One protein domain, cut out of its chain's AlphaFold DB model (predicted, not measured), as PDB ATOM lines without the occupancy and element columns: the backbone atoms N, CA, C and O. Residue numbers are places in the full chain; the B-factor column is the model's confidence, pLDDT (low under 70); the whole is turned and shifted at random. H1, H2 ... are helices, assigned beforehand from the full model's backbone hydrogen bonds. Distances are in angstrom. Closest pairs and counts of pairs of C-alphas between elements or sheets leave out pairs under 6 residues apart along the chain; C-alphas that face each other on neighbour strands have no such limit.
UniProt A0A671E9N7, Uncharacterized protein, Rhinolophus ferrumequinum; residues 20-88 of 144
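Overview. This is residues 20 to 88 of the 144 residues of an uncharacterized protein of Rhinolophus ferrumequinum (UniProt A0A671E9N7). With little regular structure, the domain is an open frame: H2 lies towards one end of its longest axis, H3 and H4 at the other, the long stretch of residues 52 to 67 bridges them along one side, and the short H1 lies between the two ends on the opposite side, apart from the other helices. The printed part has 69 residues with four named helices, H1 to H4 in order, and no named strand; it is all helix, though these hold only 27 residues. It is loose, with a radius of gyration of the C-alphas of 15.9 A, and only just flat, spanning 45 by 30 by 16 A.

Along the chain. H2, residues 41 to 51, is 15.5 A long and begins at C-alpha 41 (70.097, -25.584, 25.671). H1 is residues 31 to 34, H3 residues 68 to 71. H4, residues 77 to 84, is 10.7 A long and ends at C-alpha 84 (52.922, -8.910, 26.579).

Arrangement. H2 is apart from H1, H3 and H4. H3 and H4 are close but not clearly touching; their closest C-alphas, of Asp 68 and Leu 80, are 7.9 A apart. In H2 and H4 every O i to N i+4 pair is within hydrogen-bond range; H1 and H3 are too short for one.

Size, cuts and confidence. The C-alphas of Glu 52 and Arg 78, the two farthest apart, are 44.8 A apart. The printed part has no cut. The link from H2 to H3 is long. Residues 29 to 34 and 86 to 88 have pLDDT under 70.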
ATOM      1  N   TYR A  20      59.728 -30.779  32.157       93.19
ATOM      2  CA  TYR A  20      60.137 -30.297  30.838       93.19
ATOM      3  C   TYR A  20      58.932 -29.972  29.948       93.19
ATOM      4  O   TYR A  20      57.872 -30.581  30.050       93.19
ATOM      5  N   SER A  21      59.103 -29.022  29.030       91.19
ATOM      6  CA  SER A  21      58.204 -28.839  27.891       91.19
ATOM      7  C   SER A  21      59.020 -28.473  26.649       91.19
ATOM      8  O   SER A  21      59.904 -27.613  26.738       91.19
ATOM      9  N   PRO A  22      58.711 -29.037  25.463       89.62
ATOM     10  CA  PRO A  22      59.337 -28.630  24.204       89.62
ATOM     11  C   PRO A  22      59.243 -27.122  23.931       89.62
ATOM     12  O   PRO A  22      60.134 -26.570  23.284       89.62
ATOM     13  N   ARG A  23      58.215 -26.446  24.478       88.69
ATOM     14  CA  ARG A  23      57.982 -24.993  24.363       88.69
ATOM     15  C   ARG A  23      59.105 -24.128  24.947       88.69
ATOM     16  O   ARG A  23      59.175 -22.949  24.617       88.69
ATOM     17  N   TYR A  24      59.989 -24.685  25.779       87.81
ATOM     18  CA  TYR A  24      61.157 -23.968  26.301       87.81
ATOM     19  C   TYR A  24      62.235 -23.694  25.240       87.81
ATOM     20  O   TYR A  24      63.068 -22.811  25.436       87.81
ATOM     21  N   ASN A  25      62.219 -24.412  24.111       87.50
ATOM     22  CA  ASN A  25      63.190 -24.240  23.032       87.50
ATOM     23  C   ASN A  25      62.742 -23.127  22.078       87.50
ATOM     24  O   ASN A  25      62.128 -23.381  21.041       87.50
ATOM     25  N   ILE A  26      63.042 -21.880  22.438       80.69
ATOM     26  CA  ILE A  26      62.714 -20.720  21.603       80.69
ATOM     27  C   ILE A  26      63.648 -20.701  20.385       80.69
ATOM     28  O   ILE A  26      64.866 -20.605  20.528       80.69
ATOM     29  N   THR A  27      63.077 -20.754  19.183       74.69
ATOM     30  CA  THR A  27      63.804 -20.616  17.913       74.69
ATOM     31  C   THR A  27      63.601 -19.214  17.333       74.69
ATOM     32  O   THR A  27      62.510 -18.653  17.408       74.69
ATOM     33  N   PHE A  28      64.647 -18.623  16.747       70.25
ATOM     34  CA  PHE A  28      64.597 -17.296  16.123       70.25
ATOM     35  C   PHE A  28      65.205 -17.343  14.714       70.25
ATOM     36  O   PHE A  28      66.137 -16.611  14.374       70.25
ATOM     37  N   MET A  29      64.682 -18.255  13.888       66.38
ATOM     38  CA  MET A  29      65.057 -18.430  12.476       66.38
ATOM     39  C   MET A  29      66.581 -18.539  12.222       66.38
ATOM     40  O   MET A  29      67.059 -18.152  11.159       66.38
ATOM     41  N   GLY A  30      67.354 -19.063  13.183       64.44
ATOM     42  CA  GLY A  30      68.804 -19.254  13.078       64.44
ATOM     43  C   GLY A  30      69.656 -18.190  13.782       64.44
ATOM     44  O   GLY A  30      70.856 -18.411  13.965       64.44
ATOM     45  N   LEU A  31      69.081 -17.060  14.214       64.06
ATOM     46  CA  LEU A  31      69.822 -16.013  14.938       64.06
ATOM     47  C   LEU A  31      69.997 -16.328  16.431       64.06
ATOM     48  O   LEU A  31      70.823 -15.696  17.086       64.06
ATOM     49  N   GLU A  32      69.295 -17.331  16.971       64.69
ATOM     50  CA  GLU A  32      69.476 -17.783  18.357       64.69
ATOM     51  C   GLU A  32      70.923 -18.212  18.669       64.69
ATOM     52  O   GLU A  32      71.366 -18.107  19.809       64.69
ATOM     53  N   LYS A  33      71.700 -18.605  17.647       62.69
ATOM     54  CA  LYS A  33      73.122 -18.979  17.762       62.69
ATOM     55  C   LYS A  33      74.080 -17.793  17.937       62.69
ATOM     56  O   LYS A  33      75.240 -18.010  18.271       62.69
ATOM     57  N   LEU A  34      73.624 -16.560  17.697       68.75
ATOM     58  CA  LEU A  34      74.401 -15.334  17.931       68.75
ATOM     59  C   LEU A  34      74.190 -14.779  19.352       68.75
ATOM     60  O   LEU A  34      74.947 -13.924  19.810       68.75
ATOM     61  N   HIS A  35      73.156 -15.245  20.053       70.94
ATOM     62  CA  HIS A  35      72.829 -14.781  21.393       70.94
ATOM     63  C   HIS A  35      73.724 -15.472  22.445       70.94
ATOM     64  O   HIS A  35      73.883 -16.691  22.392       70.94
ATOM     65  N   PRO A  36      74.284 -14.751  23.440       77.69
ATOM     66  CA  PRO A  36      75.163 -15.346  24.457       77.69
ATOM     67  C   PRO A  36      74.455 -16.347  25.388       77.69
ATOM     68  O   PRO A  36      75.112 -17.099  26.104       77.69
ATOM     69  N   PHE A  37      73.119 -16.376  25.383       79.88
ATOM     70  CA  PHE A  37      72.321 -17.418  26.023       79.88
ATOM     71  C   PHE A  37      71.670 -18.309  24.958       79.88
ATOM     72  O   PHE A  37      70.805 -17.848  24.211       79.88
ATOM     73  N   ASP A  38      72.068 -19.581  24.937       82.50
ATOM     74  CA  ASP A  38      71.505 -20.631  24.084       82.50
ATOM     75  C   ASP A  38      70.078 -20.997  24.523       82.50
ATOM     76  O   ASP A  38      69.876 -21.717  25.505       82.50
ATOM     77  N   ALA A  39      69.089 -20.508  23.774       81.00
ATOM     78  CA  ALA A  39      67.674 -20.789  24.007       81.00
ATOM     79  C   ALA A  39      67.272 -22.249  23.705       81.00
ATOM     80  O   ALA A  39      66.234 -22.702  24.177       81.00
ATOM     81  N   GLY A  40      68.097 -23.004  22.968       85.44
ATOM     82  CA  GLY A  40      67.903 -24.433  22.695       85.44
ATOM     83  C   GLY A  40      68.656 -25.359  23.657       85.44
ATOM     84  O   GLY A  40      68.716 -26.568  23.421       85.44
ATOM     85  N   LYS A  41      69.266 -24.820  24.724       89.06
ATOM     86  CA  LYS A  41      70.097 -25.584  25.671       89.06
ATOM     87  C   LYS A  41      69.349 -26.764  26.294       89.06
ATOM     88  O   LYS A  41      69.881 -27.869  26.340       89.06
ATOM     89  N   TRP A  42      68.126 -26.538  26.771       90.75
ATOM     90  CA  TRP A  42      67.372 -27.548  27.520       90.75
ATOM     91  C   TRP A  42      66.907 -28.715  26.647       90.75
ATOM     92  O   TRP A  42      66.977 -29.856  27.093       90.75
ATOM     93  N   GLY A  43      66.542 -28.460  25.386       91.38
ATOM     94  CA  GLY A  43      66.274 -29.515  24.411       91.38
ATOM     95  C   GLY A  43      67.477 -30.433  24.208       91.38
ATOM     96  O   GLY A  43      67.313 -31.645  24.256       91.38
ATOM     97  N   LYS A  44      68.696 -29.880  24.092       91.88
ATOM     98  CA  LYS A  44      69.933 -30.682  23.983       91.88
ATOM     99  C   LYS A  44      70.162 -31.557  25.216       91.88
ATOM    100  O   LYS A  44      70.477 -32.729  25.070       91.88
ATOM    101  N   VAL A  45      69.977 -31.006  26.421       93.25
ATOM    102  CA  VAL A  45      70.117 -31.764  27.681       93.25
ATOM    103  C   VAL A  45      69.139 -32.941  27.724       93.25
ATOM    104  O   VAL A  45      69.548 -34.058  28.021       93.25
ATOM    105  N   ILE A  46      67.868 -32.717  27.377       93.69
ATOM    106  CA  ILE A  46      66.860 -33.787  27.331       93.69
ATOM    107  C   ILE A  46      67.162 -34.809  26.226       93.69
ATOM    108  O   ILE A  46      66.984 -36.001  26.466       93.69
ATOM    109  N   SER A  47      67.657 -34.390  25.055       92.88
ATOM    110  CA  SER A  47      68.106 -35.321  24.009       92.88
ATOM    111  C   SER A  47      69.220 -36.241  24.508       92.88
ATOM    112  O   SER A  47      69.054 -37.453  24.433       92.88
ATOM    113  N   PHE A  48      70.283 -35.704  25.118       95.44
ATOM    114  CA  PHE A  48      71.372 -36.529  25.659       95.44
ATOM    115  C   PHE A  48      70.886 -37.520  26.732       95.44
ATOM    116  O   PHE A  48      71.267 -38.687  26.711       95.44
ATOM    117  N   LEU A  49      69.990 -37.101  27.636       94.06
ATOM    118  CA  LEU A  49      69.415 -37.996  28.652       94.06
ATOM    119  C   LEU A  49      68.569 -39.135  28.049       94.06
ATOM    120  O   LEU A  49      68.503 -40.219  28.631       94.06
ATOM    121  N   LYS A  50      67.932 -38.904  26.893       93.19
ATOM    122  CA  LYS A  50      67.188 -39.928  26.142       93.19
ATOM    123  C   LYS A  50      68.103 -40.846  25.334       93.19
ATOM    124  O   LYS A  50      67.863 -42.050  25.292       93.19
ATOM    125  N   GLU A  51      69.140 -40.294  24.707       95.44
ATOM    126  CA  GLU A  51      70.147 -41.035  23.934       95.44
ATOM    127  C   GLU A  51      70.882 -42.051  24.824       95.44
ATOM    128  O   GLU A  51      70.957 -43.230  24.479       95.44
ATOM    129  N   GLU A  52      71.281 -41.635  26.031       95.06
ATOM    130  CA  GLU A  52      71.871 -42.495  27.072       95.06
ATOM    131  C   GLU A  52      70.841 -43.385  27.805       95.06
ATOM    132  O   GLU A  52      71.186 -44.112  28.737       95.06
ATOM    133  N   LYS A  53      69.560 -43.352  27.402       92.25
ATOM    134  CA  LYS A  53      68.439 -44.128  27.983       92.25
ATOM    135  C   LYS A  53      68.223 -43.921  29.489       92.25
ATOM    136  O   LYS A  53      67.590 -44.752  30.140       92.25
ATOM    137  N   LEU A  54      68.704 -42.806  30.038       90.38
ATOM    138  CA  LEU A  54      68.524 -42.439  31.445       90.38
ATOM    139  C   LEU A  54      67.092 -41.972  31.730       90.38
ATOM    140  O   LEU A  54      66.602 -42.134  32.844       90.38
ATOM    141  N   VAL A  55      66.424 -41.390  30.728       91.31
ATOM    142  CA  VAL A  55      65.046 -40.893  30.828       91.31
ATOM    143  C   VAL A  55      64.281 -41.193  29.536       91.31
ATOM    144  O   VAL A  55      64.837 -41.141  28.442       91.31
ATOM    145  N   SER A  56      62.981 -41.472  29.650       89.62
ATOM    146  CA  SER A  56      62.047 -41.616  28.522       89.62
ATOM    147  C   SER A  56      60.902 -40.603  28.629       89.62
ATOM    148  O   SER A  56      60.684 -40.029  29.692       89.62
ATOM    149  N   ASP A  57      60.149 -40.367  27.549       85.25
ATOM    150  CA  ASP A  57      59.041 -39.394  27.573       85.25
ATOM    151  C   ASP A  57      57.961 -39.726  28.617       85.25
ATOM    152  O   ASP A  57      57.468 -38.820  29.279       85.25
ATOM    153  N   GLY A  58      57.675 -41.011  28.862       85.50
ATOM    154  CA  GLY A  58      56.756 -41.459  29.921       85.50
ATOM    155  C   GLY A  58      57.306 -41.367  31.354       85.50
ATOM    156  O   GLY A  58      56.667 -41.863  32.277       85.50
ATOM    157  N   MET A  59      58.498 -40.788  31.536       89.75
ATOM    158  CA  MET A  59      59.104 -40.487  32.839       89.75
ATOM    159  C   MET A  59      59.218 -38.976  33.097       89.75
ATOM    160  O   MET A  59      59.581 -38.590  34.207       89.75
ATOM    161  N   LEU A  60      58.951 -38.123  32.100       91.44
ATOM    162  CA  LEU A  60      59.078 -36.666  32.196       91.44
ATOM    163  C   LEU A  60      57.748 -36.021  32.579       91.44
ATOM    164  O   LEU A  60      56.715 -36.303  31.978       91.44
ATOM    165  N   VAL A  61      57.775 -35.097  33.534       92.69
ATOM    166  CA  VAL A  61      56.586 -34.325  33.908       92.69
ATOM    167  C   VAL A  61      56.421 -33.161  32.933       92.69
ATOM    168  O   VAL A  61      57.280 -32.279  32.866       92.69
ATOM    169  N   GLU A  62      55.312 -33.123  32.192       90.75
ATOM    170  CA  GLU A  62      55.025 -31.989  31.309       90.75
ATOM    171  C   GLU A  62      54.747 -30.715  32.122       90.75
ATOM    172  O   GLU A  62      53.928 -30.705  33.046       90.75
ATOM    173  N   ALA A  63      55.432 -29.624  31.772       91.88
ATOM    174  CA  ALA A  63      55.250 -28.329  32.418       91.88
ATOM    175  C   ALA A  63      53.949 -27.627  31.989       91.88
ATOM    176  O   ALA A  63      53.729 -27.388  30.799       91.88
ATOM    177  N   ARG A  64      53.143 -27.183  32.961       92.88
ATOM    178  CA  ARG A  64      52.012 -26.271  32.718       92.88
ATOM    179  C   ARG A  64      52.480 -24.815  32.666       92.88
ATOM    180  O   ARG A  64      53.404 -24.416  33.373       92.88
ATOM    181  N   GLU A  65      51.829 -24.018  31.826       93.00
ATOM    182  CA  GLU A  65      52.057 -22.574  31.741       93.00
ATOM    183  C   GLU A  65      51.368 -21.854  32.911       93.00
ATOM    184  O   GLU A  65      50.237 -22.185  33.268       93.00
ATOM    185  N   ALA A  66      52.061 -20.885  33.513       94.75
ATOM    186  CA  ALA A  66      51.538 -20.090  34.621       94.75
ATOM    187  C   ALA A  66      50.481 -19.088  34.138       94.75
ATOM    188  O   ALA A  66      50.658 -18.427  33.112       94.75
ATOM    189  N   SER A  67      49.399 -18.955  34.901       94.00
ATOM    190  CA  SER A  67      48.373 -17.932  34.691       94.00
ATOM    191  C   SER A  67      48.879 -16.535  35.064       94.00
ATOM    192  O   SER A  67      49.890 -16.372  35.753       94.00
ATOM    193  N   ASP A  68      48.150 -15.498  34.651       93.94
ATOM    194  CA  ASP A  68      48.462 -14.135  35.089       93.94
ATOM    195  C   ASP A  68      48.325 -14.002  36.605       93.94
ATOM    196  O   ASP A  68      49.098 -13.288  37.235       93.94
ATOM    197  N   GLU A  69      47.372 -14.717  37.192       94.25
ATOM    198  CA  GLU A  69      47.113 -14.771  38.621       94.25
ATOM    199  C   GLU A  69      48.298 -15.399  39.370       94.25
ATOM    200  O   GLU A  69      48.703 -14.863  40.399       94.25
ATOM    201  N   ASP A  70      48.892 -16.482  38.846       95.06
ATOM    202  CA  ASP A  70      50.148 -17.072  39.353       95.06
ATOM    203  C   ASP A  70      51.301 -16.055  39.325       95.06
ATOM    204  O   ASP A  70      52.025 -15.888  40.307       95.06
ATOM    205  N   LEU A  71      51.462 -15.332  38.213       95.38
ATOM    206  CA  LEU A  71      52.552 -14.366  38.042       95.38
ATOM    207  C   LEU A  71      52.367 -13.100  38.899       95.38
ATOM    208  O   LEU A  71      53.350 -12.503  39.345       95.38
ATOM    209  N   LEU A  72      51.123 -12.690  39.168       95.81
ATOM    210  CA  LEU A  72      50.791 -11.520  39.992       95.81
ATOM    211  C   LEU A  72      51.152 -11.679  41.480       95.81
ATOM    212  O   LEU A  72      51.175 -10.680  42.196       95.81
ATOM    213  N   VAL A  73      51.491 -12.890  41.940       94.75
ATOM    214  CA  VAL A  73      52.035 -13.126  43.292       94.75
ATOM    215  C   VAL A  73      53.383 -12.415  43.490       94.75
ATOM    216  O   VAL A  73      53.686 -11.964  44.593       94.75
ATOM    217  N   VAL A  74      54.185 -12.286  42.424       95.88
ATOM    218  CA  VAL A  74      55.551 -11.722  42.464       95.88
ATOM    219  C   VAL A  74      55.771 -10.537  41.516       95.88
ATOM    220  O   VAL A  74      56.765  -9.817  41.640       95.88
ATOM    221  N   HIS A  75      54.872 -10.308  40.558       96.25
ATOM    222  CA  HIS A  75      55.012  -9.271  39.535       96.25
ATOM    223  C   HIS A  75      53.847  -8.282  39.529       96.25
ATOM    224  O   HIS A  75      52.707  -8.609  39.831       96.25
ATOM    225  N   THR A  76      54.119  -7.041  39.117       96.75
ATOM    226  CA  THR A  76      53.053  -6.041  38.955       96.75
ATOM    227  C   THR A  76      52.284  -6.260  37.653       96.75
ATOM    228  O   THR A  76      52.871  -6.581  36.616       96.75
ATOM    229  N   ARG A  77      50.975  -5.968  37.659       95.31
ATOM    230  CA  ARG A  77      50.136  -5.993  36.445       95.31
ATOM    231  C   ARG A  77      50.712  -5.123  35.322       95.31
ATOM    232  O   ARG A  77      50.642  -5.508  34.161       95.31
ATOM    233  N   ARG A  78      51.327  -3.978  35.661       95.38
ATOM    234  CA  ARG A  78      51.986  -3.096  34.682       95.38
ATOM    235  C   ARG A  78      53.147  -3.802  33.978       95.38
ATOM    236  O   ARG A  78      53.204  -3.766  32.756       95.38
ATOM    237  N   TYR A  79      54.020  -4.474  34.728       95.25
ATOM    238  CA  TYR A  79      55.157  -5.207  34.170       95.25
ATOM    239  C   TYR A  79      54.716  -6.363  33.259       95.25
ATOM    240  O   TYR A  79      55.200  -6.471  32.135       95.25
ATOM    241  N   LEU A  80      53.739  -7.169  33.692       94.94
ATOM    242  CA  LEU A  80      53.194  -8.256  32.867       94.94
ATOM    243  C   LEU A  80      52.556  -7.729  31.573       94.94
ATOM    244  O   LEU A  80      52.781  -8.286  30.501       94.94
ATOM    245  N   ASN A  81      51.823  -6.614  31.649       93.81
ATOM    246  CA  ASN A  81      51.283  -5.953  30.465       93.81
ATOM    247  C   ASN A  81      52.403  -5.461  29.533       93.81
ATOM    248  O   ASN A  81      52.310  -5.679  28.332       93.81
ATOM    249  N   GLU A  82      53.461  -4.830  30.062       92.94
ATOM    250  CA  GLU A  82      54.616  -4.359  29.279       92.94
ATOM    251  C   GLU A  82      55.350  -5.504  28.556       92.94
ATOM    252  O   GLU A  82      55.731  -5.321  27.400       92.94
ATOM    253  N   LEU A  83      55.499  -6.679  29.186       91.12
ATOM    254  CA  LEU A  83      56.077  -7.876  28.558       91.12
ATOM    255  C   LEU A  83      55.208  -8.444  27.426       91.12
ATOM    256  O   LEU A  83      55.740  -8.920  26.427       91.12
ATOM    257  N   LYS A  84      53.877  -8.396  27.574       89.00
ATOM    258  CA  LYS A  84      52.922  -8.910  26.579       89.00
ATOM    259  C   LYS A  84      52.747  -8.005  25.357       89.00
ATOM    260  O   LYS A  84      52.166  -8.449  24.367       89.00
ATOM    261  N   ARG A  85      53.205  -6.745  25.395       82.00
ATOM    262  CA  ARG A  85      53.089  -5.848  24.232       82.00
ATOM    263  C   ARG A  85      53.940  -6.390  23.082       82.00
ATOM    264  O   ARG A  85      55.138  -6.604  23.281       82.00
ATOM    265  N   PRO A  86      53.383  -6.552  21.869       61.53
ATOM    266  CA  PRO A  86      54.192  -6.919  20.721       61.53
ATOM    267  C   PRO A  86      55.248  -5.832  20.498       61.53
ATOM    268  O   PRO A  86      54.964  -4.630  20.524       61.53
ATOM    269  N   SER A  87      56.494  -6.255  20.282       57.03
ATOM    270  CA  SER A  87      57.640  -5.347  20.157       57.03
ATOM    271  C   SER A  87      57.469  -4.316  19.030       57.03
ATOM    272  O   SER A  87      58.035  -3.225  19.117       57.03
ATOM    273  N   SER A  88      56.626  -4.604  18.034       51.66
ATOM    274  CA  SER A  88      56.233  -3.699  16.947       51.66
ATOM    275  C   SER A  88      55.719  -2.329  17.408       51.66
ATOM    276  O   SER A  88      55.961  -1.347  16.711       51.66
TER     277      SER A  88